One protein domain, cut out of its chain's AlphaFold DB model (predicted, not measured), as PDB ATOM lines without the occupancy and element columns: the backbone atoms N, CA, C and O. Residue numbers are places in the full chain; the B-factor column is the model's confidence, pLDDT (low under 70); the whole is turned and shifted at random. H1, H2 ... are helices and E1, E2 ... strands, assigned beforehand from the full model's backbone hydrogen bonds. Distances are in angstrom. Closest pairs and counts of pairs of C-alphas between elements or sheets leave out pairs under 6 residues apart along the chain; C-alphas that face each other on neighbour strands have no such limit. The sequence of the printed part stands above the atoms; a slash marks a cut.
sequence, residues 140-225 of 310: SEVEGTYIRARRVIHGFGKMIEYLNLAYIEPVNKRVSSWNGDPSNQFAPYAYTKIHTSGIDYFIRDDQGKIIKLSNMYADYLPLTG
ATOM      1  N   SER A 140       1.220 -39.288  17.236       96.31
ATOM      2  CA  SER A 140       0.203 -40.007  16.461       96.31
ATOM      3  C   SER A 140      -0.841 -39.083  15.823       96.31
ATOM      4  O   SER A 140      -1.452 -39.453  14.824       96.31
ATOM      5  N   GLU A 141      -1.014 -37.849  16.310       96.19
ATOM      6  CA  GLU A 141      -1.943 -36.882  15.710       96.19
ATOM      7  C   GLU A 141      -1.493 -36.372  14.334       96.19
ATOM      8  O   GLU A 141      -2.317 -35.885  13.557       96.19
ATOM      9  N   VAL A 142      -0.197 -36.472  14.024       96.25
ATOM     10  CA  VAL A 142       0.365 -36.065  12.726       96.25
ATOM     11  C   VAL A 142       0.628 -37.247  11.792       96.25
ATOM     12  O   VAL A 142       1.092 -37.048  10.665       96.25
ATOM     13  N   GLU A 143       0.315 -38.467  12.238       96.06
ATOM     14  CA  GLU A 143       0.472 -39.688  11.455       96.06
ATOM     15  C   GLU A 143      -0.297 -39.596  10.136       96.06
ATOM     16  O   GLU A 143      -1.454 -39.168  10.073       96.06
ATOM     17  N   GLY A 144       0.345 -40.022   9.053       94.12
ATOM     18  CA  GLY A 144      -0.326 -40.101   7.771       94.12
ATOM     19  C   GLY A 144       0.611 -40.162   6.582       94.12
ATOM     20  O   GLY A 144       1.835 -40.166   6.685       94.12
ATOM     21  N   THR A 145      -0.008 -40.208   5.410       94.19
ATOM     22  CA  THR A 145       0.690 -40.141   4.130       94.19
ATOM     23  C   THR A 145       0.463 -38.773   3.515       94.19
ATOM     24  O   THR A 145      -0.678 -38.334   3.372       94.19
ATOM     25  N   TYR A 146       1.538 -38.111   3.109       94.44
ATOM     26  CA  TYR A 146       1.500 -36.775   2.537       94.44
ATOM     27  C   TYR A 146       2.164 -36.760   1.163       94.44
ATOM     28  O   TYR A 146       3.115 -37.493   0.888       94.44
ATOM     29  N   ILE A 147       1.654 -35.904   0.282       92.19
ATOM     30  CA  ILE A 147       2.173 -35.711  -1.072       92.19
ATOM     31  C   ILE A 147       2.588 -34.257  -1.272       92.19
ATOM     32  O   ILE A 147       1.878 -33.345  -0.854       92.19
ATOM     33  N   ARG A 148       3.709 -34.020  -1.955       91.00
ATOM     34  CA  ARG A 148       4.202 -32.666  -2.235       91.00
ATOM     35  C   ARG A 148       3.138 -31.833  -2.959       91.00
ATOM     36  O   ARG A 148       2.532 -32.287  -3.931       91.00
ATOM     37  N   ALA A 149       2.878 -30.616  -2.492       90.75
ATOM     38  CA  ALA A 149       1.881 -29.713  -3.065       90.75
ATOM     39  C   ALA A 149       2.281 -29.272  -4.479       90.75
ATOM     40  O   ALA A 149       1.489 -29.383  -5.417       90.75
ATOM     41  N   ARG A 150       3.538 -28.842  -4.638       85.38
ATOM     42  CA  ARG A 150       4.153 -28.550  -5.934       85.38
ATOM     43  C   ARG A 150       4.581 -29.858  -6.585       85.38
ATOM     44  O   ARG A 150       5.549 -30.461  -6.148       85.38
ATOM     45  N   ARG A 151       3.832 -30.299  -7.594       84.44
ATOM     46  CA  ARG A 151       4.067 -31.584  -8.254       84.44
ATOM     47  C   ARG A 151       3.488 -31.634  -9.660       84.44
ATOM     48  O   ARG A 151       2.564 -30.886  -9.991       84.44
ATOM     49  N   VAL A 152       3.944 -32.589 -10.466       81.31
ATOM     50  CA  VAL A 152       3.298 -32.904 -11.748       81.31
ATOM     51  C   VAL A 152       1.967 -33.617 -11.482       81.31
ATOM     52  O   VAL A 152       1.928 -34.730 -10.971       81.31
ATOM     53  N   ILE A 153       0.847 -32.987 -11.836       82.38
ATOM     54  CA  ILE A 153      -0.498 -33.535 -11.566       82.38
ATOM     55  C   ILE A 153      -1.111 -34.309 -12.745       82.38
ATOM     56  O   ILE A 153      -2.092 -35.035 -12.561       82.38
ATOM     57  N   HIS A 154      -0.521 -34.209 -13.941       76.06
ATOM     58  CA  HIS A 154      -1.008 -34.840 -15.173       76.06
ATOM     59  C   HIS A 154       0.087 -35.649 -15.885       76.06
ATOM     60  O   HIS A 154       1.275 -35.456 -15.647       76.06
ATOM     61  N   GLY A 155      -0.313 -36.565 -16.772       74.31
ATOM     62  CA  GLY A 155       0.602 -37.385 -17.577       74.31
ATOM     63  C   GLY A 155       1.450 -38.382 -16.772       74.31
ATOM     64  O   GLY A 155       1.161 -38.676 -15.615       74.31
ATOM     65  N   PHE A 156       2.498 -38.927 -17.402       70.88
ATOM     66  CA  PHE A 156       3.314 -39.998 -16.807       70.88
ATOM     67  C   PHE A 156       4.121 -39.534 -15.581       70.88
ATOM     68  O   PHE A 156       4.304 -40.307 -14.644       70.88
ATOM     69  N   GLY A 157       4.557 -38.267 -15.570       73.44
ATOM     70  CA  GLY A 157       5.355 -37.687 -14.484       73.44
ATOM     71  C   GLY A 157       4.619 -37.656 -13.145       73.44
ATOM     72  O   GLY A 157       5.259 -37.730 -12.103       73.44
ATOM     73  N   LYS A 158       3.278 -37.676 -13.164       78.38
ATOM     74  CA  LYS A 158       2.453 -37.790 -11.957       78.38
ATOM     75  C   LYS A 158       2.861 -38.973 -11.082       78.38
ATOM     76  O   LYS A 158       2.865 -38.843  -9.867       78.38
ATOM     77  N   MET A 159       3.207 -40.117 -11.675       76.31
ATOM     78  CA  MET A 159       3.548 -41.317 -10.904       76.31
ATOM     79  C   MET A 159       4.825 -41.154 -10.072       76.31
ATOM     80  O   MET A 159       4.946 -41.800  -9.040       76.31
ATOM     81  N   ILE A 160       5.755 -40.287 -10.488       76.81
ATOM     82  CA  ILE A 160       7.040 -40.084  -9.801       76.81
ATOM     83  C   ILE A 160       6.819 -39.549  -8.380       76.81
ATOM     84  O   ILE A 160       7.453 -39.998  -7.435       76.81
ATOM     85  N   GLU A 161       5.862 -38.644  -8.216       80.62
ATOM     86  CA  GLU A 161       5.535 -37.984  -6.942       80.62
ATOM     87  C   GLU A 161       4.898 -38.949  -5.950       80.62
ATOM     88  O   GLU A 161       5.145 -38.928  -4.751       80.62
ATOM     89  N   TYR A 162       4.100 -39.855  -6.494       83.81
ATOM     90  CA  TYR A 162       3.490 -40.944  -5.762       83.81
ATOM     91  C   TYR A 162       4.553 -41.967  -5.296       83.81
ATOM     92  O   TYR A 162       4.439 -42.536  -4.218       83.81
ATOM     93  N   LEU A 163       5.649 -42.169  -6.027       80.94
ATOM     94  CA  LEU A 163       6.752 -43.009  -5.533       80.94
ATOM     95  C   LEU A 163       7.580 -42.344  -4.419       80.94
ATOM     96  O   LEU A 163       8.314 -43.043  -3.731       80.94
ATOM     97  N   ASN A 164       7.441 -41.027  -4.224       82.50
ATOM     98  CA  ASN A 164       8.177 -40.230  -3.239       82.50
ATOM     99  C   ASN A 164       7.242 -39.603  -2.191       82.50
ATOM    100  O   ASN A 164       7.382 -38.434  -1.829       82.50
ATOM    101  N   LEU A 165       6.257 -40.373  -1.720       89.62
ATOM    102  CA  LEU A 165       5.371 -39.936  -0.642       89.62
ATOM    103  C   LEU A 165       6.141 -39.745   0.669       89.62
ATOM    104  O   LEU A 165       7.139 -40.415   0.941       89.62
ATOM    105  N   ALA A 166       5.644 -38.823   1.485       92.50
ATOM    106  CA  ALA A 166       6.086 -38.646   2.855       92.50
ATOM    107  C   ALA A 166       5.187 -39.484   3.768       92.50
ATOM    108  O   ALA A 166       4.006 -39.176   3.938       92.50
ATOM    109  N   TYR A 167       5.738 -40.558   4.314       93.81
ATOM    110  CA  TYR A 167       5.116 -41.364   5.353       93.81
ATOM    111  C   TYR A 167       5.561 -40.815   6.703       93.81
ATOM    112  O   TYR A 167       6.754 -40.824   7.014       93.81
ATOM    113  N   ILE A 168       4.600 -40.295   7.461       96.31
ATOM    114  CA  ILE A 168       4.804 -39.803   8.818       96.31
ATOM    115  C   ILE A 168       4.273 -40.852   9.781       96.31
ATOM    116  O   ILE A 168       3.076 -41.136   9.776       96.31
ATOM    117  N   GLU A 169       5.164 -41.409  10.596       97.00
ATOM    118  CA  GLU A 169       4.850 -42.470  11.555       97.00
ATOM    119  C   GLU A 169       5.308 -42.072  12.967       97.00
ATOM    120  O   GLU A 169       6.422 -41.562  13.131       97.00
ATOM    121  N   PRO A 170       4.497 -42.291  14.013       97.19
ATOM    122  CA  PRO A 170       4.913 -42.021  15.381       97.19
ATOM    123  C   PRO A 170       5.955 -43.054  15.837       97.19
ATOM    124  O   PRO A 170       5.707 -44.256  15.845       97.19
ATOM    125  N   VAL A 171       7.125 -42.588  16.274       96.25
ATOM    126  CA  VAL A 171       8.147 -43.435  16.921       96.25
ATOM    127  C   VAL A 171       7.838 -43.576  18.411       96.25
ATOM    128  O   VAL A 171       7.967 -44.646  19.002       96.25
ATOM    129  N   ASN A 172       7.447 -42.469  19.036       94.94
ATOM    130  CA  ASN A 172       6.931 -42.388  20.401       94.94
ATOM    131  C   ASN A 172       6.132 -41.084  20.548       94.94
ATOM    132  O   ASN A 172       6.112 -40.285  19.619       94.94
ATOM    133  N   LYS A 173       5.563 -40.808  21.728       93.19
ATOM    134  CA  LYS A 173       4.699 -39.636  21.977       93.19
ATOM    135  C   LYS A 173       5.233 -38.283  21.487       93.19
ATOM    136  O   LYS A 173       4.430 -37.409  21.206       93.19
ATOM    137  N   ARG A 174       6.555 -38.087  21.414       92.44
ATOM    138  CA  ARG A 174       7.194 -36.812  21.032       92.44
ATOM    139  C   ARG A 174       8.059 -36.902  19.781       92.44
ATOM    140  O   ARG A 174       8.646 -35.904  19.381       92.44
ATOM    141  N   VAL A 175       8.180 -38.082  19.183       95.06
ATOM    142  CA  VAL A 175       9.054 -38.309  18.030       95.06
ATOM    143  C   VAL A 175       8.228 -38.874  16.896       95.06
ATOM    144  O   VAL A 175       7.597 -39.919  17.053       95.06
ATOM    145  N   SER A 176       8.265 -38.198  15.755       96.19
ATOM    146  CA  SER A 176       7.719 -38.691  14.493       96.19
ATOM    147  C   SER A 176       8.857 -39.025  13.541       96.19
ATOM    148  O   SER A 176       9.916 -38.401  13.575       96.19
ATOM    149  N   SER A 177       8.643 -39.997  12.671       96.31
ATOM    150  CA  SER A 177       9.563 -40.359  11.608       96.31
ATOM    151  C   SER A 177       8.998 -39.923  10.270       96.31
ATOM    152  O   SER A 177       7.836 -40.190   9.986       96.31
ATOM    153  N   TRP A 178       9.825 -39.284   9.449       94.56
ATOM    154  CA  TRP A 178       9.556 -39.065   8.036       94.56
ATOM    155  C   TRP A 178      10.345 -40.096   7.236       94.56
ATOM    156  O   TRP A 178      11.560 -39.973   7.103       94.56
ATOM    157  N   ASN A 179       9.679 -41.099   6.659       93.38
ATOM    158  CA  ASN A 179      10.325 -42.153   5.853       93.38
ATOM    159  C   ASN A 179      11.539 -42.818   6.543       93.38
ATOM    160  O   ASN A 179      12.514 -43.171   5.879       93.38
ATOM    161  N   GLY A 180      11.505 -42.976   7.867       92.44
ATOM    162  CA  GLY A 180      12.614 -43.523   8.654       92.44
ATOM    163  C   GLY A 180      13.535 -42.475   9.290       92.44
ATOM    164  O   GLY A 180      14.306 -42.840  10.173       92.44
ATOM    165  N   ASP A 181      13.430 -41.190   8.930       91.75
ATOM    166  CA  ASP A 181      14.226 -40.105   9.519       91.75
ATOM    167  C   ASP A 181      13.504 -39.465  10.723       91.75
ATOM    168  O   ASP A 181      12.440 -38.852  10.554       91.75
ATOM    169  N   PRO A 182      14.002 -39.646  11.960       94.69
ATOM    170  CA  PRO A 182      13.305 -39.206  13.158       94.69
ATOM    171  C   PRO A 182      13.423 -37.692  13.385       94.69
ATOM    172  O   PRO A 182      14.447 -37.057  13.135       94.69
ATOM    173  N   SER A 183      12.353 -37.104  13.911       94.88
ATOM    174  CA  SER A 183      12.246 -35.685  14.251       94.88
ATOM    175  C   SER A 183      11.640 -35.531  15.647       94.88
ATOM    176  O   SER A 183      10.653 -36.192  15.980       94.88
ATOM    177  N   ASN A 184      12.228 -34.663  16.467       94.50
ATOM    178  CA  ASN A 184      11.762 -34.380  17.822       94.50
ATOM    179  C   ASN A 184      10.765 -33.227  17.808       94.50
ATOM    180  O   ASN A 184      11.052 -32.159  17.267       94.50
ATOM    181  N   GLN A 185       9.627 -33.416  18.463       95.00
ATOM    182  CA  GLN A 185       8.680 -32.342  18.693       95.00
ATOM    183  C   GLN A 185       9.231 -31.368  19.732       95.00
ATOM    184  O   GLN A 185       9.582 -31.774  20.843       95.00
ATOM    185  N   PHE A 186       9.279 -30.087  19.378       92.44
ATOM    186  CA  PHE A 186       9.747 -29.033  20.280       92.44
ATOM    187  C   PHE A 186       8.669 -28.004  20.612       92.44
ATOM    188  O   PHE A 186       8.759 -27.370  21.651       92.44
ATOM    189  N   ALA A 187       7.636 -27.875  19.782       93.12
ATOM    190  CA  ALA A 187       6.427 -27.109  20.065       93.12
ATOM    191  C   ALA A 187       5.215 -27.865  19.487       93.12
ATOM    192  O   ALA A 187       5.406 -28.806  18.707       93.12
ATOM    193  N   PRO A 188       3.967 -27.517  19.854       93.56
ATOM    194  CA  PRO A 188       2.795 -28.194  19.314       93.56
ATOM    195  C   PRO A 188       2.832 -28.212  17.787       93.56
ATOM    196  O   PRO A 188       2.861 -27.162  17.151       93.56
ATOM    197  N   TYR A 189       2.838 -29.419  17.214       94.88
ATOM    198  CA  TYR A 189       2.885 -29.649  15.764       94.88
ATOM    199  C   TYR A 189       4.133 -29.101  15.042       94.88
ATOM    200  O   TYR A 189       4.124 -28.997  13.817       94.88
ATOM    201  N   ALA A 190       5.208 -28.798  15.773       94.69
ATOM    202  CA  ALA A 190       6.487 -28.365  15.222       94.69
ATOM    203  C   ALA A 190       7.600 -29.341  15.613       94.69
ATOM    204  O   ALA A 190       7.777 -29.673  16.791       94.69
ATOM    205  N   TYR A 191       8.353 -29.796  14.617       94.81
ATOM    206  CA  TYR A 191       9.348 -30.850  14.759       94.81
ATOM    207  C   TYR A 191      10.686 -30.401  14.193       94.81
ATOM    208  O   TYR A 191      10.750 -29.874  13.088       94.81
ATOM    209  N   THR A 192      11.759 -30.645  14.936       93.44
ATOM    210  CA  THR A 192      13.134 -30.447  14.469       93.44
ATOM    211  C   THR A 192      13.730 -31.791  14.086       93.44
ATOM    212  O   THR A 192      13.532 -32.793  14.785       93.44
ATOM    213  N   LYS A 193      14.471 -31.830  12.981       90.25
ATOM    214  CA  LYS A 193      15.221 -33.022  12.574       90.25
ATOM    215  C   LYS A 193      16.284 -33.360  13.628       90.25
ATOM    216  O   LYS A 193      16.819 -32.471  14.287       90.25
ATOM    217  N   ILE A 194      16.546 -34.654  13.842       89.06
ATOM    218  CA  ILE A 194      17.543 -35.111  14.834       89.06
ATOM    219  C   ILE A 194      18.953 -35.138  14.238       89.06
ATOM    220  O   ILE A 194      19.929 -34.867  14.937       89.06
ATOM    221  N   HIS A 195      19.073 -35.514  12.965       85.31
ATOM    222  CA  HIS A 195      20.363 -35.756  12.315       85.31
ATOM    223  C   HIS A 195      20.812 -34.635  11.381       85.31
ATOM    224  O   HIS A 195      21.988 -34.590  11.022       85.31
ATOM    225  N   THR A 196      19.893 -33.757  10.995       84.06
ATOM    226  CA  THR A 196      20.110 -32.662  10.051       84.06
ATOM    227  C   THR A 196      19.490 -31.375  10.580       84.06
ATOM    228  O   THR A 196      18.734 -31.402  11.554       84.06
ATOM    229  N   SER A 197      19.819 -30.244   9.962       85.44
ATOM    230  CA  SER A 197      19.089 -28.994  10.186       85.44
ATOM    231  C   SER A 197      17.719 -29.019   9.504       85.44
ATOM    232  O   SER A 197      17.493 -29.708   8.502       85.44
ATOM    233  N   GLY A 198      16.786 -28.254  10.061       87.25
ATOM    234  CA  GLY A 198      15.476 -28.035   9.470       87.25
ATOM    235  C   GLY A 198      14.309 -28.347  10.390       87.25
ATOM    236  O   GLY A 198      14.388 -29.135  11.337       87.25
ATOM    237  N   ILE A 199      13.200 -27.685  10.068       91.56
ATOM    238  CA  ILE A 199      11.977 -27.712  10.853       91.56
ATOM    239  C   ILE A 199      10.799 -28.090   9.959       91.56
ATOM    240  O   ILE A 199      10.653 -27.582   8.845       91.56
ATOM    241  N   ASP A 200       9.947 -28.952  10.502       94.19
ATOM    242  CA  ASP A 200       8.665 -29.347   9.941       94.19
ATOM    243  C   ASP A 200       7.529 -28.785  10.810       94.19
ATOM    244  O   ASP A 200       7.501 -28.990  12.026       94.19
ATOM    245  N   TYR A 201       6.565 -28.113  10.184       95.62
ATOM    246  CA  TYR A 201       5.341 -27.610  10.811       95.62
ATOM    247  C   TYR A 201       4.114 -28.305  10.231       95.62
ATOM    248  O   TYR A 201       3.903 -28.291   9.016       95.62
ATOM    249  N   PHE A 202       3.255 -28.844  11.093       96.56
ATOM    250  CA  PHE A 202       1.946 -29.350  10.690       96.56
ATOM    251  C   PHE A 202       0.865 -28.302  10.967       96.56
ATOM    252  O   PHE A 202       0.613 -27.911  12.105       96.56
ATOM    253  N   ILE A 203       0.212 -27.855   9.899       95.12
ATOM    254  CA  ILE A 203      -0.832 -26.832   9.917       95.12
ATOM    255  C   ILE A 203      -2.197 -27.506  10.006       95.12
ATOM    256  O   ILE A 203      -2.479 -28.476   9.289       95.12
ATOM    257  N   ARG A 204      -3.053 -26.959  10.871       93.88
ATOM    258  CA  ARG A 204      -4.407 -27.450  11.134       93.88
ATOM    259  C   ARG A 204      -5.459 -26.428  10.727       93.88
ATOM    260  O   ARG A 204      -5.185 -25.232  10.734       93.88
ATOM    261  N   ASP A 205      -6.647 -26.914  10.395       91.81
ATOM    262  CA  ASP A 205      -7.839 -26.075  10.271       91.81
ATOM    263  C   ASP A 205      -8.477 -25.773  11.641       91.81
ATOM    264  O   ASP A 205      -8.058 -26.296  12.678       91.81
ATOM    265  N   ASP A 206      -9.533 -24.955  11.638       90.44
ATOM    266  CA  ASP A 206     -10.303 -24.583  12.837       90.44
ATOM    267  C   ASP A 206     -10.947 -25.789  13.551       90.44
ATOM    268  O   ASP A 206     -11.369 -25.683  14.704       90.44
ATOM    269  N   GLN A 207     -11.045 -26.939  12.877       90.62
ATOM    270  CA  GLN A 207     -11.582 -28.187  13.423       90.62
ATOM    271  C   GLN A 207     -10.484 -29.092  14.002       90.62
ATOM    272  O   GLN A 207     -10.782 -30.177  14.503       90.62
ATOM    273  N   GLY A 208      -9.220 -28.660  13.952       89.38
ATOM    274  CA  GLY A 208      -8.069 -29.397  14.462       89.38
ATOM    275  C   GLY A 208      -7.536 -30.467  13.509       89.38
ATOM    276  O   GLY A 208      -6.643 -31.223  13.891       89.38
ATOM    277  N   LYS A 209      -8.031 -30.547  12.270       93.25
ATOM    278  CA  LYS A 209      -7.552 -31.516  11.282       93.25
ATOM    279  C   LYS A 209      -6.296 -30.993  10.597       93.25
ATOM    280  O   LYS A 209      -6.260 -29.851  10.149       93.25
ATOM    281  N   ILE A 210      -5.289 -31.852  10.437       95.19
ATOM    282  CA  ILE A 210      -4.088 -31.530   9.657       95.19
ATOM    283  C   ILE A 210      -4.475 -31.323   8.189       95.19
ATOM    284  O   ILE A 210      -5.026 -32.220   7.545       95.19
ATOM    285  N   ILE A 211      -4.170 -30.142   7.656       95.00
ATOM    286  CA  ILE A 211      -4.435 -29.766   6.260       95.00
ATOM    287  C   ILE A 211      -3.156 -29.643   5.435       95.00
ATOM    288  O   ILE A 211      -3.214 -29.724   4.206       95.00
ATOM    289  N   LYS A 212      -2.007 -29.455   6.090       95.31
ATOM    290  CA  LYS A 212      -0.727 -29.234   5.420       95.31
ATOM    291  C   LYS A 212       0.444 -29.561   6.341       95.31
ATOM    292  O   LYS A 212       0.392 -29.288   7.531       95.31
ATOM    293  N   LEU A 213       1.503 -30.103   5.763       96.50
ATOM    294  CA  LEU A 213       2.823 -30.241   6.365       96.50
ATOM    295  C   LEU A 213       3.775 -29.328   5.589       96.50
ATOM    296  O   LEU A 213       3.889 -29.451   4.373       96.50
ATOM    297  N   SER A 214       4.427 -28.396   6.266       95.81
ATOM    298  CA  SER A 214       5.327 -27.412   5.668       95.81
ATOM    299  C   SER A 214       6.726 -27.574   6.240       95.81
ATOM    300  O   SER A 214       6.903 -27.534   7.451       95.81
ATOM    301  N   ASN A 215       7.719 -27.687   5.366       92.62
ATOM    302  CA  ASN A 215       9.127 -27.528   5.721       92.62
ATOM    303  C   ASN A 215       9.710 -26.314   4.991       92.62
ATOM    304  O   ASN A 215       9.002 -25.654   4.220       92.62
ATOM    305  N   MET A 216      10.988 -25.998   5.203       88.25
ATOM    306  CA  MET A 216      11.584 -24.801   4.594       88.25
ATOM    307  C   MET A 216      11.453 -24.799   3.058       88.25
ATOM    308  O   MET A 216      11.140 -23.765   2.478       88.25
ATOM    309  N   TYR A 217      11.561 -25.965   2.407       86.38
ATOM    310  CA  TYR A 217      11.618 -26.095   0.947       86.38
ATOM    311  C   TYR A 217      10.259 -26.279   0.265       86.38
ATOM    312  O   TYR A 217      10.087 -25.906  -0.897       86.38
ATOM    313  N   ALA A 218       9.298 -26.915   0.932       90.50
ATOM    314  CA  ALA A 218       8.067 -27.350   0.295       90.50
ATOM    315  C   ALA A 218       6.901 -27.518   1.268       90.50
ATOM    316  O   ALA A 218       7.056 -27.708   2.473       90.50
ATOM    317  N   ASP A 219       5.708 -27.476   0.684       95.00
ATOM    318  CA  ASP A 219       4.465 -27.862   1.332       95.00
ATOM    319  C   ASP A 219       4.039 -29.250   0.858       95.00
ATOM    320  O   ASP A 219       4.233 -29.619  -0.305       95.00
ATOM    321  N   TYR A 220       3.407 -29.992   1.753       95.31
ATOM    322  CA  TYR A 220       2.888 -31.333   1.560       95.31
ATOM    323  C   TYR A 220       1.434 -31.370   2.018       95.31
ATOM    324  O   TYR A 220       1.062 -30.790   3.035       95.31
ATOM    325  N   LEU A 221       0.597 -32.048   1.246       94.75
ATOM    326  CA  LEU A 221      -0.834 -32.153   1.481       94.75
ATOM    327  C   LEU A 221      -1.172 -33.573   1.946       94.75
ATOM    328  O   LEU A 221      -0.666 -34.526   1.341       94.75
ATOM    329  N   PRO A 222      -2.036 -33.736   2.963       94.75
ATOM    330  CA  PRO A 222      -2.517 -35.042   3.385       94.75
ATOM    331  C   PRO A 222      -3.170 -35.789   2.220       94.75
ATOM    332  O   PRO A 222      -4.055 -35.271   1.531       94.75
ATOM    333  N   LEU A 223      -2.748 -37.029   2.010       91.56
ATOM    334  CA  LEU A 223      -3.282 -37.927   1.001       91.56
ATOM    335  C   LEU A 223      -4.224 -38.919   1.691       91.56
ATOM    336  O   LEU A 223      -3.805 -39.704   2.535       91.56
ATOM    337  N   THR A 224      -5.512 -38.882   1.347       85.00
ATOM    338  CA  THR A 224      -6.540 -39.690   2.024       85.00
ATOM    339  C   THR A 224      -7.322 -40.581   1.057       85.00
ATOM    340  O   THR A 224      -7.399 -40.336  -0.155       85.00
ATOM    341  N   GLY A 225      -7.904 -41.652   1.603       82.25
ATOM    342  CA  GLY A 225      -8.781 -42.572   0.879       82.25
ATOM    343  C   GLY A 225      -8.107 -43.276  -0.302       82.25
ATOM    344  O   GLY A 225      -6.940 -43.661  -0.246       82.25
TER     345      GLY A 225
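AT A GLANCE: This is residues 140 to 225 of the 310 residues of the protein "Beta-lactamase domain-containing protein" of Paenibacillus sp. DMB5 (UniProt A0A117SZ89). The domain is a small closed barrel of eight strands, in which each strand is antiparallel to its neighbours on both sides. The chain leaves the barrel after E1 for a short excursion that holds the one helix, H1, at one end of the longest axis, and residues 154 to 159 stick out there. The printed part has 86 residues, with named elements in the order E1, H1, E2, E3, E4, E5, E6, E7, E8; round the ring the strands run E1 to E8 and back to E1. The class is mostly strand. The whole is compact, with a radius of gyration of the C-alphas of 13.0 A and spans of 40 by 32 by 22 A.

HOW THE PARTS SIT: E1, residues 144 to 148, and E2, residues 166 to 172, are antiparallel neighbours at 145 degrees, with N 146 and O 166 at 2.8 A. H1, residues 158 to 163, lies between them along the chain and is on the barrel; its closest C-alpha to E1 is that of Glu 161, 7.1 A from that of Ile 147. In H1, 1 of 2 O i to N i+4 pairs and 3 of 3 O i to N i+3 pairs are within hydrogen-bond range. From E2 onward the strands form a meander, each the antiparallel neighbour of the one before and a hairpin with it. E3, residues 175 to 178, has N 177 and O 169 of E2 at 2.8 A. E4, residues 181 to 187, has N 183 and O 176 of E3 at 2.8 A. E5, residues 190 to 193, has N 192 and O 184 of E4 at 2.9 A. E6, residues 199 to 204, has N 200 and O 191 of E5 at 2.9 A. E7, residues 210 to 215, has N 214 and O 201 of E6 at 2.8 A. E8, residues 219 to 222, has N 220 and O 213 of E7 at 2.7 A. E8 and E1 close the ring at 138 degrees, with N 221 and O 147 at 2.8 A. E1 pairs with E2 over residues 144 to 146 and with E8 over residues 146 to 148, a staggered pairing. E1 and E5 are apart.

IN THESE COORDINATES: E1 begins at C-alpha 144, (-0.326, -40.101, 7.771), and is 13.3 A long. H1 spans 9.3 A, E2 18.0 A, E3 10.0 A and E4 18.5 A, the last beginning at C-alpha 181, (14.226, -40.105, 9.519). E5 spans 10.2 A, E6 16.4 A, E7 14.4 A and E8 10.2 A, ending at C-alpha 222, (-2.517, -35.042, 3.385).

THE WHOLE: The C-alphas farthest apart are those of Gly 155 and Phe 186, at 39.8 A. The printed part has no cut. The link from E1 to H1, nine residues, is short; the other links are tight. The mean pLDDT of the printed part is 90.5, that of H1 is 79, and no printed residue is under 70.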